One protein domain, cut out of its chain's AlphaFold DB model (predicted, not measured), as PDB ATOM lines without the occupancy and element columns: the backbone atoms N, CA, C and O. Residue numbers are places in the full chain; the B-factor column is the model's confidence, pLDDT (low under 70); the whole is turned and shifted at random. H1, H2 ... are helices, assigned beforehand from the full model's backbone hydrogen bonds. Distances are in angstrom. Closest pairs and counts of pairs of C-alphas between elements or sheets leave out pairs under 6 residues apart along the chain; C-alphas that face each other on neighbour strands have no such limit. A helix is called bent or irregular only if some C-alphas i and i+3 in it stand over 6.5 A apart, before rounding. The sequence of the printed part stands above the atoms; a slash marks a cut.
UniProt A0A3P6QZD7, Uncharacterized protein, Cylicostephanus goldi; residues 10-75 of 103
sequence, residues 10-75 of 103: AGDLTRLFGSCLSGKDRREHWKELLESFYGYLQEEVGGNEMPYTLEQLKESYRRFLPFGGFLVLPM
ATOM      1  N   ALA A  10     169.814 198.383 200.574       62.25
ATOM      2  CA  ALA A  10     170.614 197.510 201.430       62.25
ATOM      3  C   ALA A  10     169.819 196.722 202.498       62.25
ATOM      4  O   ALA A  10     170.178 195.582 202.791       62.25
ATOM      5  N   GLY A  11     168.761 197.286 203.086       62.22
ATOM      6  CA  GLY A  11     167.917 196.625 204.083       62.22
ATOM      7  C   GLY A  11     167.060 195.514 203.479       62.22
ATOM      8  O   GLY A  11     167.055 194.391 203.992       62.22
ATOM      9  N   ASP A  12     166.409 195.788 202.346       68.88
ATOM     10  CA  ASP A  12     165.657 194.776 201.598       68.88
ATOM     11  C   ASP A  12     166.576 193.680 201.048       68.88
ATOM     12  O   ASP A  12     166.249 192.499 201.157       68.88
ATOM     13  N   LEU A  13     167.772 194.039 200.570       69.31
ATOM     14  CA  LEU A  13     168.782 193.074 200.124       69.31
ATOM     15  C   LEU A  13     169.320 192.207 201.256       69.31
ATOM     16  O   LEU A  13     169.470 190.999 201.093       69.31
ATOM     17  N   THR A  14     169.572 192.793 202.426       66.69
ATOM     18  CA  THR A  14     170.013 192.021 203.593       66.69
ATOM     19  C   THR A  14     168.932 191.036 204.027       66.69
ATOM     20  O   THR A  14     169.252 189.902 204.385       66.69
ATOM     21  N   ARG A  15     167.652 191.427 203.948       70.38
ATOM     22  CA  ARG A  15     166.527 190.527 204.230       70.38
ATOM     23  C   ARG A  15     166.425 189.414 203.187       70.38
ATOM     24  O   ARG A  15     166.330 188.255 203.576       70.38
ATOM     25  N   LEU A  16     166.510 189.755 201.900       71.88
ATOM     26  CA  LEU A  16     166.433 188.816 200.781       71.88
ATOM     27  C   LEU A  16     167.558 187.775 200.830       71.88
ATOM     28  O   LEU A  16     167.304 186.572 200.840       71.88
ATOM     29  N   PHE A  17     168.812 188.217 200.937       71.19
ATOM     30  CA  PHE A  17     169.948 187.303 201.063       71.19
ATOM     31  C   PHE A  17     169.885 186.527 202.378       71.19
ATOM     32  O   PHE A  17     170.219 185.344 202.416       71.19
ATOM     33  N   GLY A  18     169.418 187.164 203.455       68.69
ATOM     34  CA  GLY A  18     169.218 186.537 204.755       68.69
ATOM     35  C   GLY A  18     168.251 185.357 204.744       68.69
ATOM     36  O   GLY A  18     168.502 184.382 205.450       68.69
ATOM     37  N   SER A  19     167.186 185.435 203.940       72.06
ATOM     38  CA  SER A  19     166.171 184.386 203.810       72.06
ATOM     39  C   SER A  19     166.497 183.315 202.773       72.06
ATOM     40  O   SER A  19     166.031 182.190 202.912       72.06
ATOM     41  N   CYS A  20     167.256 183.651 201.726       74.00
ATOM     42  CA  CYS A  20     167.442 182.765 200.572       74.00
ATOM     43  C   CYS A  20     168.785 182.027 200.557       74.00
ATOM     44  O   CYS A  20     168.938 181.078 199.794       74.00
ATOM     45  N   LEU A  21     169.758 182.450 201.369       77.44
ATOM     46  CA  LEU A  21     171.118 181.915 201.334       77.44
ATOM     47  C   LEU A  21     171.587 181.449 202.709       77.44
ATOM     48  O   LEU A  21     171.350 182.098 203.742       77.44
ATOM     49  N   SER A  22     172.350 180.353 202.712       76.44
ATOM     50  CA  SER A  22     173.039 179.910 203.918       76.44
ATOM     51  C   SER A  22     173.982 181.013 204.420       76.44
ATOM     52  O   SER A  22     174.435 181.888 203.674       76.44
ATOM     53  N   GLY A  23     174.286 181.006 205.719       77.44
ATOM     54  CA  GLY A  23     175.226 181.980 206.280       77.44
ATOM     55  C   GLY A  23     176.623 181.882 205.657       77.44
ATOM     56  O   GLY A  23     177.326 182.888 205.599       77.44
ATOM     57  N   LYS A  24     177.021 180.689 205.190       81.19
ATOM     58  CA  LYS A  24     178.298 180.456 204.508       81.19
ATOM     59  C   LYS A  24     178.307 181.131 203.137       81.19
ATOM     60  O   LYS A  24     179.151 181.994 202.914       81.19
ATOM     61  N   ASP A  25     177.312 180.833 202.305       80.56
ATOM     62  CA  ASP A  25     177.234 181.357 200.935       80.56
ATOM     63  C   ASP A  25     177.152 182.886 200.933       80.56
ATOM     64  O   ASP A  25     177.809 183.552 200.138       80.56
ATOM     65  N   ARG A  26     176.435 183.470 201.904       84.06
ATOM     66  CA  ARG A  26     176.426 184.926 202.097       84.06
ATOM     67  C   ARG A  26     177.808 185.497 202.381       84.06
ATOM     68  O   ARG A  26     178.132 186.554 201.864       84.06
ATOM     69  N   ARG A  27     178.622 184.868 203.228       82.50
ATOM     70  CA  ARG A  27     179.948 185.413 203.570       82.50
ATOM     71  C   ARG A  27     180.939 185.282 202.420       82.50
ATOM     72  O   ARG A  27     181.761 186.177 202.248       82.50
ATOM     73  N   GLU A  28     180.847 184.196 201.662       89.88
ATOM     74  CA  GLU A  28     181.771 183.889 200.567       89.88
ATOM     75  C   GLU A  28     181.424 184.673 199.290       89.88
ATOM     76  O   GLU A  28     182.323 185.232 198.668       89.88
ATOM     77  N   HIS A  29     180.134 184.832 198.969       89.38
ATOM     78  CA  HIS A  29     179.687 185.340 197.663       89.38
ATOM     79  C   HIS A  29     178.949 186.689 197.693       89.38
ATOM     80  O   HIS A  29     178.443 187.134 196.664       89.38
ATOM     81  N   TRP A  30     178.860 187.389 198.835       86.06
ATOM     82  CA  TRP A  30     178.043 188.618 198.922       86.06
ATOM     83  C   TRP A  30     178.383 189.696 197.886       86.06
ATOM     84  O   TRP A  30     177.491 190.431 197.476       86.06
ATOM     85  N   LYS A  31     179.648 189.821 197.465       90.12
ATOM     86  CA  LYS A  31     180.047 190.829 196.470       90.12
ATOM     87  C   LYS A  31     179.476 190.515 195.088       90.12
ATOM     88  O   LYS A  31     178.857 191.387 194.493       90.12
ATOM     89  N   GLU A  32     179.630 189.272 194.637       91.75
ATOM     90  CA  GLU A  32     179.125 188.772 193.349       91.75
ATOM     91  C   GLU A  32     177.592 188.861 193.285       91.75
ATOM     92  O   GLU A  32     177.009 189.232 192.265       91.75
ATOM     93  N   LEU A  33     176.929 188.586 194.413       89.00
ATOM     94  CA  LEU A  33     175.478 188.711 194.550       89.00
ATOM     95  C   LEU A  33     175.006 190.165 194.439       89.00
ATOM     96  O   LEU A  33     174.015 190.437 193.762       89.00
ATOM     97  N   LEU A  34     175.709 191.108 195.078       89.00
ATOM     98  CA  LEU A  34     175.395 192.535 194.959       89.00
ATOM     99  C   LEU A  34     175.683 193.076 193.559       89.00
ATOM    100  O   LEU A  34     174.930 193.917 193.080       89.00
ATOM    101  N   GLU A  35     176.739 192.595 192.907       93.25
ATOM    102  CA  GLU A  35     177.067 192.942 191.521       93.25
ATOM    103  C   GLU A  35     175.981 192.464 190.557       93.25
ATOM    104  O   GLU A  35     175.477 193.260 189.767       93.25
ATOM    105  N   SER A  36     175.547 191.208 190.690       91.69
ATOM    106  CA  SER A  36     174.456 190.647 189.885       91.69
ATOM    107  C   SER A  36     173.151 191.413 190.099       91.69
ATOM    108  O   SER A  36     172.476 191.783 189.142       91.69
ATOM    109  N   PHE A  37     172.810 191.712 191.356       87.94
ATOM    110  CA  PHE A  37     171.630 192.511 191.677       87.94
ATOM    111  C   PHE A  37     171.702 193.922 191.080       87.94
ATOM    112  O   PHE A  37     170.722 194.401 190.515       87.94
ATOM    113  N   TYR A  38     172.850 194.590 191.208       89.50
ATOM    114  CA  TYR A  38     173.037 195.930 190.666       89.50
ATOM    115  C   TYR A  38     172.906 195.934 189.140       89.50
ATOM    116  O   TYR A  38     172.277 196.842 188.608       89.50
ATOM    117  N   GLY A  39     173.408 194.897 188.458       90.94
ATOM    118  CA  GLY A  39     173.218 194.704 187.018       90.94
ATOM    119  C   GLY A  39     171.740 194.653 186.624       90.94
ATOM    120  O   GLY A  39     171.307 195.454 185.801       90.94
ATOM    121  N   TYR A  40     170.942 193.808 187.286       90.38
ATOM    122  CA  TYR A  40     169.493 193.765 187.044       90.38
ATOM    123  C   TYR A  40     168.816 195.107 187.325       90.38
ATOM    124  O   TYR A  40     167.954 195.547 186.573       90.38
ATOM    125  N   LEU A  41     169.223 195.803 188.388       87.88
ATOM    126  CA  LEU A  41     168.669 197.115 188.695       87.88
ATOM    127  C   LEU A  41     169.001 198.148 187.606       87.88
ATOM    128  O   LEU A  41     168.149 198.961 187.270       87.88
ATOM    129  N   GLN A  42     170.211 198.118 187.043       89.38
ATOM    130  CA  GLN A  42     170.598 198.993 185.931       89.38
ATOM    131  C   GLN A  42     169.766 198.722 184.673       89.38
ATOM    132  O   GLN A  42     169.372 199.673 183.996       89.38
ATOM    133  N   GLU A  43     169.487 197.449 184.375       92.75
ATOM    134  CA  GLU A  43     168.608 197.051 183.270       92.75
ATOM    135  C   GLU A  43     167.190 197.607 183.462       92.75
ATOM    136  O   GLU A  43     166.662 198.263 182.565       92.75
ATOM    137  N   GLU A  44     166.614 197.436 184.655       88.56
ATOM    138  CA  GLU A  44     165.267 197.923 184.995       88.56
ATOM    139  C   GLU A  44     165.163 199.458 185.000       88.56
ATOM    140  O   GLU A  44     164.146 200.029 184.609       88.56
ATOM    141  N   VAL A  45     166.226 200.154 185.414       87.69
ATOM    142  CA  VAL A  45     166.292 201.626 185.397       87.69
ATOM    143  C   VAL A  45     166.339 202.173 183.960       87.69
ATOM    144  O   VAL A  45     166.007 203.342 183.737       87.69
ATOM    145  N   GLY A  46     166.685 201.345 182.969       87.94
ATOM    146  CA  GLY A  46     166.482 201.655 181.552       87.94
ATOM    147  C   GLY A  46     167.301 202.846 181.048       87.94
ATOM    148  O   GLY A  46     166.823 203.623 180.225       87.94
ATOM    149  N   GLY A  47     168.521 203.022 181.566       85.19
ATOM    150  CA  GLY A  47     169.428 204.110 181.173       85.19
ATOM    151  C   GLY A  47     169.183 205.453 181.868       85.19
ATOM    152  O   GLY A  47     169.893 206.416 181.580       85.19
ATOM    153  N   ASN A  48     168.222 205.529 182.793       88.44
ATOM    154  CA  ASN A  48     168.116 206.669 183.703       88.44
ATOM    155  C   ASN A  48     169.289 206.692 184.699       88.44
ATOM    156  O   ASN A  48     170.014 205.709 184.875       88.44
ATOM    157  N   GLU A  49     169.484 207.832 185.360       88.19
ATOM    158  CA  GLU A  49     170.523 207.972 186.378       88.19
ATOM    159  C   GLU A  49     170.289 206.996 187.538       88.19
ATOM    160  O   GLU A  49     169.196 206.907 188.104       88.19
ATOM    161  N   MET A  50     171.342 206.264 187.905       88.81
ATOM    162  CA  MET A  50     171.287 205.344 189.030       88.81
ATOM    163  C   MET A  50     171.212 206.118 190.351       88.81
ATOM    164  O   MET A  50     172.043 206.993 190.590       88.81
ATOM    165  N   PRO A  51     170.303 205.751 191.271       82.00
ATOM    166  CA  PRO A  51     170.142 206.458 192.545       82.00
ATOM    167  C   PRO A  51     171.341 206.303 193.499       82.00
ATOM    168  O   PRO A  51     171.424 207.000 194.509       82.00
ATOM    169  N   TYR A  52     172.243 205.359 193.222       85.69
ATOM    170  CA  TYR A  52     173.483 205.115 193.958       85.69
ATOM    171  C   TYR A  52     174.448 204.276 193.115       85.69
ATOM    172  O   TYR A  52     174.050 203.565 192.187       85.69
ATOM    173  N   THR A  53     175.731 204.322 193.463       90.38
ATOM    174  CA  THR A  53     176.771 203.491 192.850       90.38
ATOM    175  C   THR A  53     176.808 202.090 193.461       90.38
ATOM    176  O   THR A  53     176.385 201.867 194.601       90.38
ATOM    177  N   LEU A  54     177.379 201.135 192.726       90.06
ATOM    178  CA  LEU A  54     177.648 199.786 193.229       90.06
ATOM    179  C   LEU A  54     178.478 199.800 194.528       90.06
ATOM    180  O   LEU A  54     178.224 199.019 195.443       90.06
ATOM    181  N   GLU A  55     179.440 200.714 194.645       90.94
ATOM    182  CA  GLU A  55     180.272 200.830 195.846       90.94
ATOM    183  C   GLU A  55     179.477 201.356 197.050       90.94
ATOM    184  O   GLU A  55     179.618 200.835 198.157       90.94
ATOM    185  N   GLN A  56     178.562 202.310 196.842       86.06
ATOM    186  CA  GLN A  56     177.638 202.755 197.894       86.06
ATOM    187  C   GLN A  56     176.719 201.620 198.357       86.06
ATOM    188  O   GLN A  56     176.407 201.521 199.548       86.06
ATOM    189  N   LEU A  57     176.314 200.741 197.439       87.19
ATOM    190  CA  LEU A  57     175.521 199.565 197.764       87.19
ATOM    191  C   LEU A  57     176.320 198.545 198.593       87.19
ATOM    192  O   LEU A  57     175.839 198.091 199.635       87.19
ATOM    193  N   LYS A  58     177.551 198.221 198.176       88.94
ATOM    194  CA  LYS A  58     178.461 197.319 198.904       88.94
ATOM    195  C   LYS A  58     178.751 197.818 200.316       88.94
ATOM    196  O   LYS A  58     178.666 197.042 201.269       88.94
ATOM    197  N   GLU A  59     179.045 199.107 200.457       87.69
ATOM    198  CA  GLU A  59     179.318 199.720 201.757       87.69
ATOM    199  C   GLU A  59     178.075 199.697 202.657       87.69
ATOM    200  O   GLU A  59     178.148 199.315 203.828       87.69
ATOM    201  N   SER A  60     176.904 200.011 202.096       83.06
ATOM    202  CA  SER A  60     175.641 199.966 202.839       83.06
ATOM    203  C   SER A  60     175.298 198.547 203.304       83.06
ATOM    204  O   SER A  60     174.924 198.364 204.461       83.06
ATOM    205  N   TYR A  61     175.481 197.531 202.454       82.00
ATOM    206  CA  TYR A  61     175.281 196.124 202.823       82.00
ATOM    207  C   TYR A  61     176.246 195.683 203.931       82.00
ATOM    208  O   TYR A  61     175.825 195.094 204.928       82.00
ATOM    209  N   ARG A  62     177.536 196.028 203.816       83.75
ATOM    210  CA  ARG A  62     178.550 195.717 204.833       83.75
ATOM    211  C   ARG A  62     178.195 196.314 206.194       83.75
ATOM    212  O   ARG A  62     178.362 195.648 207.215       83.75
ATOM    213  N   ARG A  63     177.701 197.555 206.212       80.19
ATOM    214  CA  ARG A  63     177.306 198.256 207.438       80.19
ATOM    215  C   ARG A  63     175.997 197.733 208.021       80.19
ATOM    216  O   ARG A  63     175.844 197.702 209.241       80.19
ATOM    217  N   PHE A  64     175.068 197.306 207.170       74.06
ATOM    218  CA  PHE A  64     173.771 196.796 207.600       74.06
ATOM    219  C   PHE A  64     173.836 195.343 208.082       74.06
ATOM    220  O   PHE A  64     173.040 194.971 208.931       74.06
ATOM    221  N   LEU A  65     174.800 194.531 207.641       70.00
ATOM    222  CA  LEU A  65     174.947 193.138 208.083       70.00
ATOM    223  C   LEU A  65     175.027 192.965 209.624       70.00
ATOM    224  O   LEU A  65     174.233 192.194 210.172       70.00
ATOM    225  N   PRO A  66     175.911 193.676 210.362       68.38
ATOM    226  CA  PRO A  66     175.954 193.584 211.826       68.38
ATOM    227  C   PRO A  66     174.716 194.206 212.488       68.38
ATOM    228  O   PRO A  66     174.245 193.709 213.510       68.38
ATOM    229  N   PHE A  67     174.154 195.261 211.889       67.31
ATOM    230  CA  PHE A  67     172.964 195.941 212.402       67.31
ATOM    231  C   PHE A  67     171.697 195.089 212.254       67.31
ATOM    232  O   PHE A  67     170.896 195.009 213.178       67.31
ATOM    233  N   GLY A  68     171.536 194.407 211.122       65.50
ATOM    234  CA  GLY A  68     170.427 193.506 210.837       65.50
ATOM    235  C   GLY A  68     170.424 192.303 211.773       65.50
ATOM    236  O   GLY A  68     169.375 191.954 212.300       65.50
ATOM    237  N   GLY A  69     171.593 191.723 212.068       67.44
ATOM    238  CA  GLY A  69     171.708 190.665 213.078       67.44
ATOM    239  C   GLY A  69     171.258 191.126 214.469       67.44
ATOM    240  O   GLY A  69     170.492 190.431 215.134       67.44
ATOM    241  N   PHE A  70     171.670 192.328 214.880       66.56
ATOM    242  CA  PHE A  70     171.266 192.913 216.161       66.56
ATOM    243  C   PHE A  70     169.767 193.255 216.220       66.56
ATOM    244  O   PHE A  70     169.110 192.952 217.210       66.56
ATOM    245  N   LEU A  71     169.201 193.835 215.160       66.94
ATOM    246  CA  LEU A  71     167.778 194.201 215.097       66.94
ATOM    247  C   LEU A  71     166.842 192.989 215.115       66.94
ATOM    248  O   LEU A  71     165.686 193.100 215.517       66.94
ATOM    249  N   VAL A  72     167.335 191.831 214.684       65.94
ATOM    250  CA  VAL A  72     166.572 190.584 214.633       65.94
ATOM    251  C   VAL A  72     166.616 189.821 215.968       65.94
ATOM    252  O   VAL A  72     165.720 189.027 216.247       65.94
ATOM    253  N   LEU A  73     167.588 190.106 216.843       67.06
ATOM    254  CA  LEU A  73     167.746 189.447 218.146       67.06
ATOM    255  C   LEU A  73     166.491 189.527 219.046       67.06
ATOM    256  O   LEU A  73     166.069 188.490 219.559       67.06
ATOM    257  N   PRO A  74     165.842 190.701 219.219       68.81
ATOM    258  CA  PRO A  74     164.644 190.823 220.051       68.81
ATOM    259  C   PRO A  74     163.446 190.042 219.500       68.81
ATOM    260  O   PRO A  74     162.601 189.592 220.271       68.81
ATOM    261  N   MET A  75     163.379 189.840 218.177       70.38
ATOM    262  CA  MET A  75     162.299 189.072 217.541       70.38
ATOM    263  C   MET A  75     162.376 187.577 217.861       70.38
ATOM    264  O   MET A  75     161.373 186.873 217.772       70.38
TER     265      MET A  75
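Overview. This is residues 10 to 75 of the 103 residues of an uncharacterized protein of Cylicostephanus goldi (UniProt A0A3P6QZD7). Three helices stand in a triangle: H2 and H3 make a V, touching where residues 31 to 38 of H2 meet residues 54 to 58 of H3, and the short H1 spans its open side, packed on H3 and coming near Arg 26 of H2. Residues 43 to 49 stick out at one end, and residues 70 to 75 of H3 stick out at the other. The printed part has 66 residues with three named helices, in the order H1, H2, H3, and no named strand; its class is all helix. The whole is only just compact, close to loose, with a radius of gyration of the C-alphas of 12.7 A, and its C-alphas span 41 by 20 by 17 A, only just a rod.

Arrangement. Begin with H1, residues 10 to 20, and go on through a tight link to H2, residues 23 to 45. These two are close but not clearly touching; look at the C-alphas of Phe 17 and Arg 26, their closest, 7.0 A apart. Their lines stand at a steep tilt of 56 degrees, and they run opposite ways. Near residue 30 you will find a kink of 74 degrees in H2. A short link leads on to H3, residues 54 to 75. H2 touches H3 with residues 31 to 38 alone, and the closest C-alphas are those of Tyr 38 and Leu 54, 6.5 A apart. Their tilt is steep, 55 degrees, and they run opposite ways. H1 touches H3, and the closest C-alphas are those of Ala 10 and Tyr 61, 5.1 A apart. Here the tilt is steep, 65 degrees, and they run the same way. Within H1 every O i to N i+4 pair is within hydrogen-bond range; in H2 17 of 19 are, and in H3 14 of 18.

Along the chain. Find C-alpha 10 at (170.614, 197.510, 201.430); from there H1 runs 15.1 A to C-alpha 20. Find C-alpha 23 at (175.226, 181.980, 206.280); H2 covers 30.0 A to C-alpha 45, and it is irregular, with C-alphas 28 and 31 lying 8.2 A apart. H3 covers 30.7 A from C-alpha 54 to C-alpha 75 at (162.299, 189.072, 217.541). It has a kink of 38 degrees near residue 65 and is only just irregular, with C-alphas 71 and 74 lying 6.8 A apart.

Size, cuts and confidence. The C-alphas farthest apart are those of Gly 47 and Pro 74, at 41.4 A. Without the stretches that stand free, the body has 53 residues and spans 29 by 20 by 16 A. The printed part has no cut, and neither link is long. The mean pLDDT of the printed part is 80.4; look for values under 70 at residues 10 to 14, residue 18 and residues 66 to 74.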